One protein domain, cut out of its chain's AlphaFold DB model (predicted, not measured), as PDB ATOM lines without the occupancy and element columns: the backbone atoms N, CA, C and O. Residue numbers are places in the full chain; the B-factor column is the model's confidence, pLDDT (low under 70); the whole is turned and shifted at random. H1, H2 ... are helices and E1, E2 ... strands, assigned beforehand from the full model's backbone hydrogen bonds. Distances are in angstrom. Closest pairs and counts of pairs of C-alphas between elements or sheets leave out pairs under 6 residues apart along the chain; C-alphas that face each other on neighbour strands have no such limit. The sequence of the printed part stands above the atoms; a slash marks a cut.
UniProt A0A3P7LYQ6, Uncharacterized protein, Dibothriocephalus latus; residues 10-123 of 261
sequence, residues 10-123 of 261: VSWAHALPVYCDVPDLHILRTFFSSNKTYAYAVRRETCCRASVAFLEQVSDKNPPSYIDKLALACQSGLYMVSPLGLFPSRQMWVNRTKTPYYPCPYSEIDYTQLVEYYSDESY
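What this domain is: This is residues 10 to 123 of the 261 residues of an uncharacterized protein of Dibothriocephalus latus (UniProt A0A3P7LYQ6). What would one see first? A long, strongly twisted hairpin, E3 and E4, is the spine of a four-stranded sheet, with E5 folding back along the last part of E4 and short E1 beside its first part. Two small two-stranded sheets, E2 with E6 and E7 with E8, extend the body, and three short helices lie round its rim: H2 between the large sheet and E2 with E6, H3 by the end of E3, H1 near H2. What are the make-up and size? The 114 printed residues hold three named helices and eight named strands, E1 E2 H1 E3 E4 E5 H2 E6 E7 H3 E8 along the chain; the class is mixed, and the large sheet is branched with parallel and antiparallel pairs. It is compact, with a radius of gyration of the C-alphas of 15.2 A and spans of 43 by 40 by 26 A.

How they stand to each other: How is the largest sheet built? E3, residues 37 to 46, E4, residues 49 to 59, and E5, residues 65 to 68, form a meander, each strand the antiparallel neighbour of the one before; N 40 and O 53 are 2.9 A apart, N 56 and O 67 2.8 A. E1, residues 10 to 12, is parallel to E4, with N 11 and O 50 2.9 A apart; E1 and E5 lie on one side of E4, E3 on the other side. Which parts come next? H2, residues 69 to 75, only grazes this sheet with residues 69 to 71, its closest C-alphas to E4 being Lys 69 and Phe 54, 5.6 A apart; H1, residues 24 to 31, is about perpendicular to H2 at 89 degrees, close but not clearly touching, with the C-alphas of Phe 31 and Lys 69 closest at 6.5 A. E2, residues 15 to 17, and E6, residues 79 to 81, are antiparallel, with N 16 and O 80 3.0 A apart. Where does the last unit lie? E7, residues 84 to 86, H3, residues 88 to 95, and E8, residues 115 to 117, form a strand-helix-strand unit, two parallel neighbour strands with a helix between, its crossover right-handed; N 86 and O 116 are 2.8 A apart. H3 only grazes the large sheet, and its closest C-alphas to E3 are Asn 95 and Thr 46, 6.0 A apart. In H1, H2 and H3 every O i to N i+4 pair is within hydrogen-bond range.

Where its parts are: Where do the first and last elements stand? E1 begins at C-alpha 10, (109.386, 128.068, 143.810), and E8 ends at C-alpha 117, (112.849, 116.389, 162.309). Which elements are long? E4 runs 29.2 A and E3 22.7 A from first to last C-alpha, and E3 bends by 71 degrees at residue 43.

The domain as a whole: How far does it reach? The two C-alphas farthest apart, of Lys 61 and Tyr 123, are 47.6 A apart. Where are breaks or doubts? The printed part has no cut, the link from H3 to E8 is long with 19 residues, and residues 122 to 123 have pLDDT under 70.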
ATOM      1  N   VAL A  10     108.488 129.200 143.571       93.69
ATOM      2  CA  VAL A  10     109.386 128.068 143.810       93.69
ATOM      3  C   VAL A  10     110.738 128.556 144.312       93.69
ATOM      4  O   VAL A  10     111.273 129.540 143.813       93.69
ATOM      5  N   SER A  11     111.279 127.875 145.316       94.44
ATOM      6  CA  SER A  11     112.656 128.044 145.779       94.44
ATOM      7  C   SER A  11     113.447 126.768 145.535       94.44
ATOM      8  O   SER A  11     112.896 125.669 145.592       94.44
ATOM      9  N   TRP A  12     114.744 126.910 145.297       95.88
ATOM     10  CA  TRP A  12     115.635 125.770 145.137       95.88
ATOM     11  C   TRP A  12     115.886 125.111 146.495       95.88
ATOM     12  O   TRP A  12     116.417 125.736 147.415       95.88
ATOM     13  N   ALA A  13     115.449 123.864 146.644       96.56
ATOM     14  CA  ALA A  13     115.580 123.123 147.887       96.56
ATOM     15  C   ALA A  13     117.052 122.877 148.217       96.56
ATOM     16  O   ALA A  13     117.815 122.463 147.352       96.56
ATOM     17  N   HIS A  14     117.431 123.130 149.472       96.75
ATOM     18  CA  HIS A  14     118.771 122.877 150.023       96.75
ATOM     19  C   HIS A  14     119.936 123.613 149.350       96.75
ATOM     20  O   HIS A  14     121.074 123.439 149.775       96.75
ATOM     21  N   ALA A  15     119.679 124.468 148.361       96.38
ATOM     22  CA  ALA A  15     120.707 125.244 147.692       96.38
ATOM     23  C   ALA A  15     121.087 126.469 148.532       96.38
ATOM     24  O   ALA A  15     120.272 127.374 148.734       96.38
ATOM     25  N   LEU A  16     122.334 126.516 148.995       95.75
ATOM     26  CA  LEU A  16     122.913 127.688 149.643       95.75
ATOM     27  C   LEU A  16     124.026 128.256 148.751       95.75
ATOM     28  O   LEU A  16     124.987 127.536 148.480       95.75
ATOM     29  N   PRO A  17     123.913 129.504 148.262       95.31
ATOM     30  CA  PRO A  17     124.975 130.108 147.468       95.31
ATOM     31  C   PRO A  17     126.221 130.320 148.332       95.31
ATOM     32  O   PRO A  17     126.125 130.800 149.463       95.31
ATOM     33  N   VAL A  18     127.388 129.973 147.789       95.88
ATOM     34  CA  VAL A  18     128.688 130.196 148.448       95.88
ATOM     35  C   VAL A  18     129.092 131.668 148.345       95.88
ATOM     36  O   VAL A  18     129.635 132.242 149.286       95.88
ATOM     37  N   TYR A  19     128.770 132.289 147.209       93.44
ATOM     38  CA  TYR A  19     129.082 133.676 146.890       93.44
ATOM     39  C   TYR A  19     127.795 134.495 146.781       93.44
ATOM     40  O   TYR A  19     126.838 134.084 146.126       93.44
ATOM     41  N   CYS A  20     127.768 135.665 147.415       89.12
ATOM     42  CA  CYS A  20     126.593 136.546 147.429       89.12
ATOM     43  C   CYS A  20     126.553 137.528 146.248       89.12
ATOM     44  O   CYS A  20     125.553 138.216 146.059       89.12
ATOM     45  N   ASP A  21     127.649 137.646 145.506       92.94
ATOM     46  CA  ASP A  21     127.879 138.616 144.435       92.94
ATOM     47  C   ASP A  21     127.730 138.016 143.030       92.94
ATOM     48  O   ASP A  21     127.753 138.749 142.041       92.94
ATOM     49  N   VAL A  22     127.523 136.699 142.925       92.06
ATOM     50  CA  VAL A  22     127.250 136.042 141.643       92.06
ATOM     51  C   VAL A  22     125.856 136.452 141.156       92.06
ATOM     52  O   VAL A  22     124.869 136.180 141.839       92.06
ATOM     53  N   PRO A  23     125.727 137.082 139.974       94.56
ATOM     54  CA  PRO A  23     124.431 137.541 139.489       94.56
ATOM     55  C   PRO A  23     123.470 136.385 139.191       94.56
ATOM     56  O   PRO A  23     123.852 135.418 138.529       94.56
ATOM     57  N   ASP A  24     122.189 136.539 139.536       91.06
ATOM     58  CA  ASP A  24     121.143 135.541 139.253       91.06
ATOM     59  C   ASP A  24     121.092 135.148 137.769       91.06
ATOM     60  O   ASP A  24     120.913 133.981 137.425       91.06
ATOM     61  N   LEU A  25     121.309 136.108 136.859       94.75
ATOM     62  CA  LEU A  25     121.330 135.842 135.419       94.75
ATOM     63  C   LEU A  25     122.451 134.868 135.023       94.75
ATOM     64  O   LEU A  25     122.279 134.087 134.088       94.75
ATOM     65  N   HIS A  26     123.592 134.912 135.718       94.31
ATOM     66  CA  HIS A  26     124.674 133.957 135.508       94.31
ATOM     67  C   HIS A  26     124.235 132.559 135.956       94.31
ATOM     68  O   HIS A  26     124.320 131.626 135.164       94.31
ATOM     69  N   ILE A  27     123.649 132.430 137.151       93.94
ATOM     70  CA  ILE A  27     123.110 131.159 137.664       93.94
ATOM     71  C   ILE A  27     122.071 130.561 136.705       93.94
ATOM     72  O   ILE A  27     122.145 129.380 136.362       93.94
ATOM     73  N   LEU A  28     121.139 131.384 136.217       93.62
ATOM     74  CA  LEU A  28     120.101 130.957 135.277       93.62
ATOM     75  C   LEU A  28     120.685 130.474 133.946       93.62
ATOM     76  O   LEU A  28     120.244 129.458 133.419       93.62
ATOM     77  N   ARG A  29     121.692 131.156 133.394       93.81
ATOM     78  CA  ARG A  29     122.334 130.722 132.142       93.81
ATOM     79  C   ARG A  29     123.164 129.454 132.320       93.81
ATOM     80  O   ARG A  29     123.143 128.595 131.441       93.81
ATOM     81  N   THR A  30     123.864 129.337 133.443       94.00
ATOM     82  CA  THR A  30     124.752 128.206 133.724       94.00
ATOM     83  C   THR A  30     123.960 126.931 133.996       94.00
ATOM     84  O   THR A  30     124.249 125.898 133.400       94.00
ATOM     85  N   PHE A  31     122.927 126.992 134.844       94.25
ATOM     86  CA  PHE A  31     122.202 125.790 135.262       94.25
ATOM     87  C   PHE A  31     120.834 125.627 134.602       94.25
ATOM     88  O   PHE A  31     120.376 124.500 134.482       94.25
ATOM     89  N   PHE A  32     120.182 126.688 134.127       94.00
ATOM     90  CA  PHE A  32     118.779 126.654 133.679       94.00
ATOM     91  C   PHE A  32     118.586 127.068 132.212       94.00
ATOM     92  O   PHE A  32     117.496 127.470 131.812       94.00
ATOM     93  N   SER A  33     119.626 126.961 131.384       91.12
ATOM     94  CA  SER A  33     119.550 127.270 129.947       91.12
ATOM     95  C   SER A  33     118.791 126.222 129.125       91.12
ATOM     96  O   SER A  33     118.313 126.522 128.032       91.12
ATOM     97  N   SER A  34     118.662 125.003 129.647       87.94
ATOM     98  CA  SER A  34     117.979 123.887 128.995       87.94
ATOM     99  C   SER A  34     116.459 123.969 129.138       87.94
ATOM    100  O   SER A  34     115.923 124.238 130.217       87.94
ATOM    101  N   ASN A  35     115.747 123.645 128.056       86.44
ATOM    102  CA  ASN A  35     114.287 123.538 128.047       86.44
ATOM    103  C   ASN A  35     113.764 122.223 128.657       86.44
ATOM    104  O   ASN A  35     112.551 122.046 128.750       86.44
ATOM    105  N   LYS A  36     114.652 121.320 129.096       91.31
ATOM    106  CA  LYS A  36     114.316 120.030 129.725       91.31
ATOM    107  C   LYS A  36     114.462 120.053 131.252       91.31
ATOM    108  O   LYS A  36     114.888 119.071 131.859       91.31
ATOM    109  N   THR A  37     114.147 121.188 131.873       93.12
ATOM    110  CA  THR A  37     114.193 121.327 133.334       93.12
ATOM    111  C   THR A  37     112.864 120.899 133.954       93.12
ATOM    112  O   THR A  37     111.811 121.448 133.633       93.12
ATOM    113  N   TYR A  38     112.927 119.961 134.891       93.75
ATOM    114  CA  TYR A  38     111.807 119.469 135.681       93.75
ATOM    115  C   TYR A  38     111.950 119.931 137.131       93.75
ATOM    116  O   TYR A  38     113.049 119.991 137.674       93.75
ATOM    117  N   ALA A  39     110.829 120.246 137.775       94.25
ATOM    118  CA  ALA A  39     110.790 120.596 139.189       94.25
ATOM    119  C   ALA A  39     110.111 119.472 139.975       94.25
ATOM    120  O   ALA A  39     108.911 119.231 139.818       94.25
ATOM    121  N   TYR A  40     110.868 118.798 140.837       95.06
ATOM    122  CA  TYR A  40     110.329 117.829 141.783       95.06
ATOM    123  C   TYR A  40     109.968 118.546 143.085       95.06
ATOM    124  O   TYR A  40     110.818 119.169 143.721       95.06
ATOM    125  N   ALA A  41     108.699 118.487 143.489       93.00
ATOM    126  CA  ALA A  41     108.231 119.165 144.692       93.00
ATOM    127  C   ALA A  41     108.715 118.444 145.955       93.00
ATOM    128  O   ALA A  41     108.155 117.427 146.350       93.00
ATOM    129  N   VAL A  42     109.725 119.018 146.603       93.88
ATOM    130  CA  VAL A  42     110.369 118.449 147.790       93.88
ATOM    131  C   VAL A  42     109.619 118.835 149.066       93.88
ATOM    132  O   VAL A  42     109.424 118.029 149.973       93.88
ATOM    133  N   ARG A  43     109.135 120.075 149.147       91.38
ATOM    134  CA  ARG A  43     108.362 120.553 150.298       91.38
ATOM    135  C   ARG A  43     107.396 121.642 149.872       91.38
ATOM    136  O   ARG A  43     107.781 122.599 149.211       91.38
ATOM    137  N   ARG A  44     106.144 121.564 150.312       89.31
ATOM    138  CA  ARG A  44     105.208 122.694 150.205       89.31
ATOM    139  C   ARG A  44     105.433 123.603 151.395       89.31
ATOM    140  O   ARG A  44     105.178 123.177 152.504       89.31
ATOM    141  N   GLU A  45     105.959 124.803 151.217       86.62
ATOM    142  CA  GLU A  45     106.184 125.710 152.349       86.62
ATOM    143  C   GLU A  45     104.883 126.393 152.765       86.62
ATOM    144  O   GLU A  45     104.608 126.519 153.955       86.62
ATOM    145  N   THR A  46     104.072 126.781 151.780       85.31
ATOM    146  CA  THR A  46     102.722 127.332 151.953       85.31
ATOM    147  C   THR A  46     101.825 126.895 150.789       85.31
ATOM    148  O   THR A  46     102.266 126.195 149.876       85.31
ATOM    149  N   CYS A  47     100.573 127.365 150.752       80.75
ATOM    150  CA  CYS A  47      99.665 127.108 149.631       80.75
ATOM    151  C   CYS A  47     100.122 127.711 148.288       80.75
ATOM    152  O   CYS A  47      99.675 127.242 147.245       80.75
ATOM    153  N   CYS A  48     101.000 128.718 148.298       85.50
ATOM    154  CA  CYS A  48     101.497 129.401 147.098       85.50
ATOM    155  C   CYS A  48     103.028 129.394 146.984       85.50
ATOM    156  O   CYS A  48     103.580 130.057 146.105       85.50
ATOM    157  N   ARG A  49     103.722 128.651 147.856       89.94
ATOM    158  CA  ARG A  49     105.184 128.560 147.863       89.94
ATOM    159  C   ARG A  49     105.652 127.129 148.087       89.94
ATOM    160  O   ARG A  49     105.217 126.483 149.038       89.94
ATOM    161  N   ALA A  50     106.570 126.662 147.253       92.06
ATOM    162  CA  ALA A  50     107.156 125.334 147.354       92.06
ATOM    163  C   ALA A  50     108.679 125.388 147.221       92.06
ATOM    164  O   ALA A  50     109.225 126.226 146.511       92.06
ATOM    165  N   SER A  51     109.346 124.465 147.895       94.44
ATOM    166  CA  SER A  51     110.756 124.172 147.711       94.44
ATOM    167  C   SER A  51     110.882 122.947 146.810       94.44
ATOM    168  O   SER A  51     110.176 121.952 147.018       94.44
ATOM    169  N   VAL A  52     111.721 123.038 145.781       96.50
ATOM    170  CA  VAL A  52     111.813 122.035 144.714       96.50
ATOM    171  C   VAL A  52     113.259 121.642 144.437       96.50
ATOM    172  O   VAL A  52     114.162 122.476 144.511       96.50
ATOM    173  N   ALA A  53     113.464 120.375 144.092       97.00
ATOM    174  CA  ALA A  53     114.688 119.922 143.446       97.00
ATOM    175  C   ALA A  53     114.532 120.138 141.938       97.00
ATOM    176  O   ALA A  53     113.508 119.758 141.356       97.00
ATOM    177  N   PHE A  54     115.519 120.775 141.316       96.81
ATOM    178  CA  PHE A  54     115.526 120.997 139.877       96.81
ATOM    179  C   PHE A  54     116.343 119.913 139.193       96.81
ATOM    180  O   PHE A  54     117.511 119.710 139.506       96.81
ATOM    181  N   LEU A  55     115.716 119.237 138.241       95.94
ATOM    182  CA  LEU A  55     116.270 118.097 137.537       95.94
ATOM    183  C   LEU A  55     116.391 118.433 136.053       95.94
ATOM    184  O   LEU A  55     115.468 118.992 135.465       95.94
ATOM    185  N   GLU A  56     117.501 118.068 135.428       94.81
ATOM    186  CA  GLU A  56     117.619 118.040 133.973       94.81
ATOM    187  C   GLU A  56     117.387 116.634 133.461       94.81
ATOM    188  O   GLU A  56     118.069 115.704 133.885       94.81
ATOM    189  N   GLN A  57     116.464 116.470 132.521       92.88
ATOM    190  CA  GLN A  57     116.308 115.184 131.862       92.88
ATOM    191  C   GLN A  57     117.395 114.995 130.798       92.88
ATOM    192  O   GLN A  57     117.470 115.746 129.824       92.88
ATOM    193  N   VAL A  58     118.210 113.957 130.971       91.25
ATOM    194  CA  VAL A  58     119.318 113.624 130.060       91.25
ATOM    195  C   VAL A  58     118.885 112.619 129.001       91.25
ATOM    196  O   VAL A  58     119.330 112.680 127.858       91.25
ATOM    197  N   SER A  59     118.007 111.690 129.376       88.31
ATOM    198  CA  SER A  59     117.565 110.600 128.514       88.31
ATOM    199  C   SER A  59     116.055 110.439 128.571       88.31
ATOM    200  O   SER A  59     115.450 110.437 129.645       88.31
ATOM    201  N   ASP A  60     115.470 110.228 127.396       84.19
ATOM    202  CA  ASP A  60     114.056 109.905 127.200       84.19
ATOM    203  C   ASP A  60     113.800 108.379 127.225       84.19
ATOM    204  O   ASP A  60     112.734 107.909 126.832       84.19
ATOM    205  N   LYS A  61     114.787 107.578 127.662       86.94
ATOM    206  CA  LYS A  61     114.633 106.124 127.864       86.94
ATOM    207  C   LYS A  61     113.643 105.829 128.998       86.94
ATOM    208  O   LYS A  61     113.357 106.695 129.811       86.94
ATOM    209  N   ASN A  62     113.151 104.590 129.067       82.81
ATOM    210  CA  ASN A  62     112.318 104.110 130.170       82.81
ATOM    211  C   ASN A  62     113.137 103.176 131.081       82.81
ATOM    212  O   ASN A  62     113.511 102.097 130.615       82.81
ATOM    213  N   PRO A  63     113.407 103.542 132.351       83.50
ATOM    214  CA  PRO A  63     113.023 104.793 133.016       83.50
ATOM    215  C   PRO A  63     113.876 106.004 132.576       83.50
ATOM    216  O   PRO A  63     115.034 105.823 132.179       83.50
ATOM    217  N   PRO A  64     113.321 107.232 132.647       86.81
ATOM    218  CA  PRO A  64     114.049 108.446 132.293       86.81
ATOM    219  C   PRO A  64     115.192 108.686 133.274       86.81
ATOM    220  O   PRO A  64     115.065 108.417 134.471       86.81
ATOM    221  N   SER A  65     116.303 109.214 132.763       91.25
ATOM    222  CA  SER A  65     117.455 109.575 133.586       91.25
ATOM    223  C   SER A  65     117.514 111.082 133.783       91.25
ATOM    224  O   SER A  65     117.389 111.852 132.823       91.25
ATOM    225  N   TYR A  66     117.766 111.484 135.021       93.94
ATOM    226  CA  TYR A  66     117.844 112.878 135.423       93.94
ATOM    227  C   TYR A  66     119.210 113.193 136.023       93.94
ATOM    228  O   TYR A  66     119.843 112.319 136.608       93.94
ATOM    229  N   ILE A  67     119.633 114.447 135.896       94.12
ATOM    230  CA  ILE A  67     120.739 115.020 136.662       94.12
ATOM    231  C   ILE A  67     120.163 116.079 137.595       94.12
ATOM    232  O   ILE A  67     119.440 116.974 137.149       94.12
ATOM    233  N   ASP A  68     120.500 116.005 138.880       95.56
ATOM    234  CA  ASP A  68     120.162 117.068 139.824       95.56
ATOM    235  C   ASP A  68     121.038 118.300 139.560       95.56
ATOM    236  O   ASP A  68     122.270 118.256 139.639       95.56
ATOM    237  N   LYS A  69     120.394 119.433 139.275       96.44
ATOM    238  CA  LYS A  69     121.082 120.712 139.099       96.44
ATOM    239  C   LYS A  69     121.853 121.113 140.351       96.44
ATOM    240  O   LYS A  69     122.873 121.786 140.222       96.44
ATOM    241  N   LEU A  70     121.385 120.748 141.550       96.69
ATOM    242  CA  LEU A  70     122.074 121.092 142.794       96.69
ATOM    243  C   LEU A  70     123.401 120.348 142.893       96.69
ATOM    244  O   LEU A  70     124.391 120.947 143.306       96.69
ATOM    245  N   ALA A  71     123.446 119.087 142.458       95.50
ATOM    246  CA  ALA A  71     124.680 118.312 142.420       95.50
ATOM    247  C   ALA A  71     125.710 118.978 141.496       95.50
ATOM    248  O   ALA A  71     126.836 119.237 141.919       95.50
ATOM    249  N   LEU A  72     125.294 119.374 140.286       95.25
ATOM    250  CA  LEU A  72     126.145 120.128 139.355       95.25
ATOM    251  C   LEU A  72     126.609 121.470 139.941       95.25
ATOM    252  O   LEU A  72     127.775 121.846 139.823       95.25
ATOM    253  N   ALA A  73     125.706 122.199 140.596       96.00
ATOM    254  CA  ALA A  73     126.025 123.482 141.207       96.00
ATOM    255  C   ALA A  73     127.023 123.339 142.366       96.00
ATOM    256  O   ALA A  73     127.934 124.162 142.490       96.00
ATOM    257  N   CYS A  74     126.915 122.269 143.155       96.25
ATOM    258  CA  CYS A  74     127.887 121.939 144.194       96.25
ATOM    259  C   CYS A  74     129.252 121.575 143.601       96.25
ATOM    260  O   CYS A  74     130.269 122.077 144.069       96.25
ATOM    261  N   GLN A  75     129.283 120.776 142.529       95.75
ATOM    262  CA  GLN A  75     130.527 120.429 141.827       95.75
ATOM    263  C   GLN A  75     131.240 121.664 141.254       95.75
ATOM    264  O   GLN A  75     132.465 121.718 141.246       95.75
ATOM    265  N   SER A  76     130.487 122.681 140.817       94.81
ATOM    266  CA  SER A  76     131.055 123.951 140.338       94.81
ATOM    267  C   SER A  76     131.591 124.870 141.447       94.81
ATOM    268  O   SER A  76     132.250 125.864 141.150       94.81
ATOM    269  N   GLY A  77     131.275 124.589 142.717       95.50
ATOM    270  CA  GLY A  77     131.633 125.432 143.861       95.50
ATOM    271  C   GLY A  77     130.795 126.708 144.026       95.50
ATOM    272  O   GLY A  77     131.065 127.496 144.929       95.50
ATOM    273  N   LEU A  78     129.777 126.935 143.185       95.62
ATOM    274  CA  LEU A  78     128.882 128.098 143.303       95.62
ATOM    275  C   LEU A  78     127.842 127.934 144.419       95.62
ATOM    276  O   LEU A  78     127.394 128.923 145.004       95.62
ATOM    277  N   TYR A  79     127.470 126.691 144.714       97.25
ATOM    278  CA  TYR A  79     126.513 126.342 145.757       97.25
ATOM    279  C   TYR A  79     127.079 125.274 146.682       97.25
ATOM    280  O   TYR A  79     127.999 124.540 146.337       97.25
ATOM    281  N   MET A  80     126.479 125.177 147.857       96.88
ATOM    282  CA  MET A  80     126.647 124.059 148.767       96.88
ATOM    283  C   MET A  80     125.284 123.581 149.257       96.88
ATOM    284  O   MET A  80     124.293 124.319 149.231       96.88
ATOM    285  N   VAL A  81     125.246 122.337 149.720       96.75
ATOM    286  CA  VAL A  81     124.040 121.745 150.285       96.75
ATOM    287  C   VAL A  81     123.843 122.237 151.720       96.75
ATOM    288  O   VAL A  81     124.747 122.143 152.550       96.75
ATOM    289  N   SER A  82     122.648 122.740 152.026       95.62
ATOM    290  CA  SER A  82     122.253 123.170 153.370       95.62
ATOM    291  C   SER A  82     121.200 122.229 153.960       95.62
ATOM    292  O   SER A  82     120.101 122.130 153.403       95.62
ATOM    293  N   PRO A  83     121.468 121.601 155.118       95.00
ATOM    294  CA  PRO A  83     120.453 120.874 155.873       95.00
ATOM    295  C   PRO A  83     119.294 121.776 156.314       95.00
ATOM    296  O   PRO A  83     119.434 122.998 156.430       95.00
ATOM    297  N   LEU A  84     118.141 121.161 156.570       93.00
ATOM    298  CA  LEU A  84     116.905 121.829 156.949       93.00
ATOM    299  C   LEU A  84     116.247 121.132 158.138       93.00
ATOM    300  O   LEU A  84     115.875 119.965 158.075       93.00
ATOM    301  N   GLY A  85     116.002 121.903 159.190       92.50
ATOM    302  CA  GLY A  85     115.178 121.482 160.312       92.50
ATOM    303  C   GLY A  85     113.683 121.659 160.045       92.50
ATOM    304  O   GLY A  85     113.246 122.745 159.647       92.50
ATOM    305  N   LEU A  86     112.882 120.626 160.304       91.19
ATOM    306  CA  LEU A  86     111.431 120.629 160.119       91.19
ATOM    307  C   LEU A  86     110.688 120.251 161.398       91.19
ATOM    308  O   LEU A  86     111.045 119.308 162.090       91.19
ATOM    309  N   PHE A  87     109.579 120.946 161.649       91.00
ATOM    310  CA  PHE A  87     108.594 120.589 162.673       91.00
ATOM    311  C   PHE A  87     107.372 119.988 161.972       91.00
ATOM    312  O   PHE A  87     106.588 120.752 161.392       91.00
ATOM    313  N   PRO A  88     107.198 118.652 161.969       89.50
ATOM    314  CA  PRO A  88     106.120 118.006 161.225       89.50
ATOM    315  C   PRO A  88     104.737 118.553 161.582       89.50
ATOM    316  O   PRO A  88     103.968 118.889 160.689       89.50
ATOM    317  N   SER A  89     104.444 118.737 162.868       88.12
ATOM    318  CA  SER A  89     103.184 119.301 163.378       88.12
ATOM    319  C   SER A  89     102.832 120.655 162.756       88.12
ATOM    320  O   SER A  89     101.732 120.847 162.232       88.12
ATOM    321  N   ARG A  90     103.791 121.585 162.736       85.88
ATOM    322  CA  ARG A  90     103.631 122.910 162.124       85.88
ATOM    323  C   ARG A  90     103.427 122.789 160.620       85.88
ATOM    324  O   ARG A  90     102.578 123.471 160.053       85.88
ATOM    325  N   GLN A  91     104.169 121.891 159.979       84.69
ATOM    326  CA  GLN A  91     104.074 121.660 158.545       84.69
ATOM    327  C   GLN A  91     102.703 121.103 158.135       84.69
ATOM    328  O   GLN A  91     102.129 121.562 157.140       84.69
ATOM    329  N   MET A  92     102.165 120.169 158.927       84.94
ATOM    330  CA  MET A  92     100.819 119.623 158.761       84.94
ATOM    331  C   MET A  92      99.761 120.713 158.911       84.94
ATOM    332  O   MET A  92      98.834 120.778 158.108       84.94
ATOM    333  N   TRP A  93      99.910 121.603 159.894       82.75
ATOM    334  CA  TRP A  93      98.973 122.707 160.097       82.75
ATOM    335  C   TRP A  93      98.956 123.686 158.912       82.75
ATOM    336  O   TRP A  93      97.884 124.067 158.443       82.75
ATOM    337  N   VAL A  94     100.132 124.043 158.381       82.31
ATOM    338  CA  VAL A  94     100.251 124.999 157.264       82.31
ATOM    339  C   VAL A  94      99.728 124.418 155.948       82.31
ATOM    340  O   VAL A  94      98.998 125.094 155.225       82.31
ATOM    341  N   ASN A  95     100.088 123.175 155.622       79.88
ATOM    342  CA  ASN A  95      99.831 122.614 154.289       79.88
ATOM    343  C   ASN A  95      98.694 121.598 154.249       79.88
ATOM    344  O   ASN A  95      98.315 121.155 153.165       79.88
ATOM    345  N   ARG A  96      98.145 121.228 155.413       82.44
ATOM    346  CA  ARG A  96      97.138 120.167 155.568       82.44
ATOM    347  C   ARG A  96      97.593 118.821 154.989       82.44
ATOM    348  O   ARG A  96      96.765 117.992 154.619       82.44
ATOM    349  N   THR A  97      98.905 118.597 154.898       80.81
ATOM    350  CA  THR A  97      99.510 117.344 154.432       80.81
ATOM    351  C   THR A  97     100.091 116.595 155.619       80.81
ATOM    352  O   THR A  97     100.717 117.212 156.467       80.81
ATOM    353  N   LYS A  98      99.926 115.268 155.673       83.69
ATOM    354  CA  LYS A  98     100.575 114.430 156.702       83.69
ATOM    355  C   LYS A  98     102.077 114.276 156.461       83.69
ATOM    356  O   LYS A  98     102.839 114.094 157.398       83.69
ATOM    357  N   THR A  99     102.489 114.365 155.201       88.50
ATOM    358  CA  THR A  99     103.888 114.274 154.799       88.50
ATOM    359  C   THR A  99     104.499 115.677 154.790       88.50
ATOM    360  O   THR A  99     104.032 116.533 154.029       88.50
ATOM    361  N   PRO A 100     105.504 115.950 155.641       88.31
ATOM    362  CA  PRO A 100     106.124 117.268 155.729       88.31
ATOM    363  C   PRO A 100     107.156 117.522 154.622       88.31
ATOM    364  O   PRO A 100     107.435 118.682 154.311       88.31
ATOM    365  N   TYR A 101     107.717 116.456 154.048       93.12
ATOM    366  CA  TYR A 101     108.837 116.502 153.120       93.12
ATOM    367  C   TYR A 101     108.857 115.261 152.218       93.12
ATOM    368  O   TYR A 101     108.535 114.162 152.669       93.12
ATOM    369  N   TYR A 102     109.237 115.445 150.957       94.31
ATOM    370  CA  TYR A 102     109.274 114.432 149.908       94.31
ATOM    371  C   TYR A 102     110.700 114.371 149.340       94.31
ATOM    372  O   TYR A 102     111.071 115.227 148.535       94.31
ATOM    373  N   PRO A 103     111.528 113.405 149.770       93.81
ATOM    374  CA  PRO A 103     112.884 113.254 149.251       93.81
ATOM    375  C   PRO A 103     112.864 112.988 147.744       93.81
ATOM    376  O   PRO A 103     112.067 112.180 147.270       93.81
ATOM    377  N   CYS A 104     113.728 113.667 146.987       94.75
ATOM    378  CA  CYS A 104     113.818 113.458 145.547       94.75
ATOM    379  C   CYS A 104     114.516 112.116 145.251       94.75
ATOM    380  O   CYS A 104     115.680 111.971 145.619       94.75
ATOM    381  N   PRO A 105     113.859 111.152 144.575       93.06
ATOM    382  CA  PRO A 105     114.447 109.834 144.318       93.06
ATOM    383  C   PRO A 105     115.382 109.807 143.100       93.06
ATOM    384  O   PRO A 105     116.031 108.799 142.849       93.06
ATOM    385  N   TYR A 106     115.421 110.885 142.312       92.38
ATOM    386  CA  TYR A 106     116.159 110.965 141.044       92.38
ATOM    387  C   TYR A 106     117.494 111.706 141.169       92.38
ATOM    388  O   TYR A 106     118.063 112.124 140.165       92.38
ATOM    389  N   SER A 107     117.947 111.932 142.396       92.25
ATOM    390  CA  SER A 107     119.128 112.724 142.705       92.25
ATOM    391  C   SER A 107     120.231 111.850 143.290       92.25
ATOM    392  O   SER A 107     119.958 110.933 144.059       92.25
ATOM    393  N   GLU A 108     121.478 112.189 142.971       90.94
ATOM    394  CA  GLU A 108     122.673 111.634 143.618       90.94
ATOM    395  C   GLU A 108     122.857 112.165 145.048       90.94
ATOM    396  O   GLU A 108     123.435 111.496 145.900       90.94
ATOM    397  N   ILE A 109     122.350 113.369 145.329       94.00
ATOM    398  CA  ILE A 109     122.290 113.920 146.682       94.00
ATOM    399  C   ILE A 109     121.241 113.146 147.478       94.00
ATOM    400  O   ILE A 109     120.067 113.115 147.094       94.00
ATOM    401  N   ASP A 110     121.648 112.602 148.625       94.56
ATOM    402  CA  ASP A 110     120.740 111.957 149.568       94.56
ATOM    403  C   ASP A 110     119.920 113.001 150.345       94.56
ATOM    404  O   ASP A 110     120.259 113.420 151.453       94.56
ATOM    405  N   TYR A 111     118.797 113.418 149.756       94.38
ATOM    406  CA  TYR A 111     117.869 114.373 150.366       94.38
ATOM    407  C   TYR A 111     117.274 113.902 151.699       94.38
ATOM    408  O   TYR A 111     116.703 114.731 152.410       94.38
ATOM    409  N   THR A 112     117.368 112.612 152.050       93.44
ATOM    410  CA  THR A 112     116.879 112.125 153.350       93.44
ATOM    411  C   THR A 112     117.787 112.572 154.494       93.44
ATOM    412  O   THR A 112     117.286 112.945 155.552       93.44
ATOM    413  N   GLN A 113     119.099 112.646 154.253       94.44
ATOM    414  CA  GLN A 113     120.095 113.099 155.232       94.44
ATOM    415  C   GLN A 113     120.097 114.619 155.425       94.44
ATOM    416  O   GLN A 113     120.669 115.132 156.384       94.44
ATOM    417  N   LEU A 114     119.453 115.358 154.522       94.88
ATOM    418  CA  LEU A 114     119.400 116.819 154.569       94.88
ATOM    419  C   LEU A 114     118.267 117.361 155.432       94.88
ATOM    420  O   LEU A 114     118.089 118.579 155.503       94.88
ATOM    421  N   VAL A 115     117.478 116.487 156.051       95.00
ATOM    422  CA  VAL A 115     116.314 116.882 156.833       95.00
ATOM    423  C   VAL A 115     116.415 116.330 158.238       95.00
ATOM    424  O   VAL A 115     116.473 115.123 158.446       95.00
ATOM    425  N   GLU A 116     116.352 117.234 159.206       94.75
ATOM    426  CA  GLU A 116     116.245 116.886 160.616       94.75
ATOM    427  C   GLU A 116     114.828 117.191 161.104       94.75
ATOM    428  O   GLU A 116     114.294 118.280 160.871       94.75
ATOM    429  N   TYR A 117     114.194 116.226 161.769       93.06
ATOM    430  CA  TYR A 117     112.849 116.389 162.309       93.06
ATOM    431  C   TYR A 117     112.897 116.696 163.799       93.06
ATOM    432  O   TYR A 117     113.472 115.945 164.581       93.06
ATOM    433  N   TYR A 118     112.218 117.766 164.195       91.31
ATOM    434  CA  TYR A 118     112.113 118.186 165.584       91.31
ATOM    435  C   TYR A 118     110.705 117.952 166.131       91.31
ATOM    436  O   TYR A 118     109.702 118.186 165.447       91.31
ATOM    437  N   SER A 119     110.632 117.540 167.397       87.44
ATOM    438  CA  SER A 119     109.389 117.534 168.168       87.44
ATOM    439  C   SER A 119     109.067 118.946 168.670       87.44
ATOM    440  O   SER A 119     109.966 119.754 168.910       87.44
ATOM    441  N   ASP A 120     107.785 119.264 168.874       77.69
ATOM    442  CA  ASP A 120     107.398 120.562 169.451       77.69
ATOM    443  C   ASP A 120     107.922 120.750 170.888       77.69
ATOM    444  O   ASP A 120     108.159 121.879 171.311       77.69
ATOM    445  N   GLU A 121     108.183 119.655 171.606       71.94
ATOM    446  CA  GLU A 121     108.762 119.638 172.958       71.94
ATOM    447  C   GLU A 121     110.231 120.090 172.988       71.94
ATOM    448  O   GLU A 121     110.729 120.554 174.012       71.94
ATOM    449  N   SER A 122     110.919 120.027 171.844       62.38
ATOM    450  CA  SER A 122     112.311 120.474 171.710       62.38
ATOM    451  C   SER A 122     112.448 122.005 171.801       62.38
ATOM    452  O   SER A 122     113.533 122.523 172.060       62.38
ATOM    453  N   TYR A 123     111.352 122.758 171.635       55.47
ATOM    454  CA  TYR A 123     111.301 124.222 171.754       55.47
ATOM    455  C   TYR A 123     111.042 124.656 173.212       55.47
ATOM    456  O   TYR A 123     110.082 125.360 173.515       55.47
TER     457      TYR A 123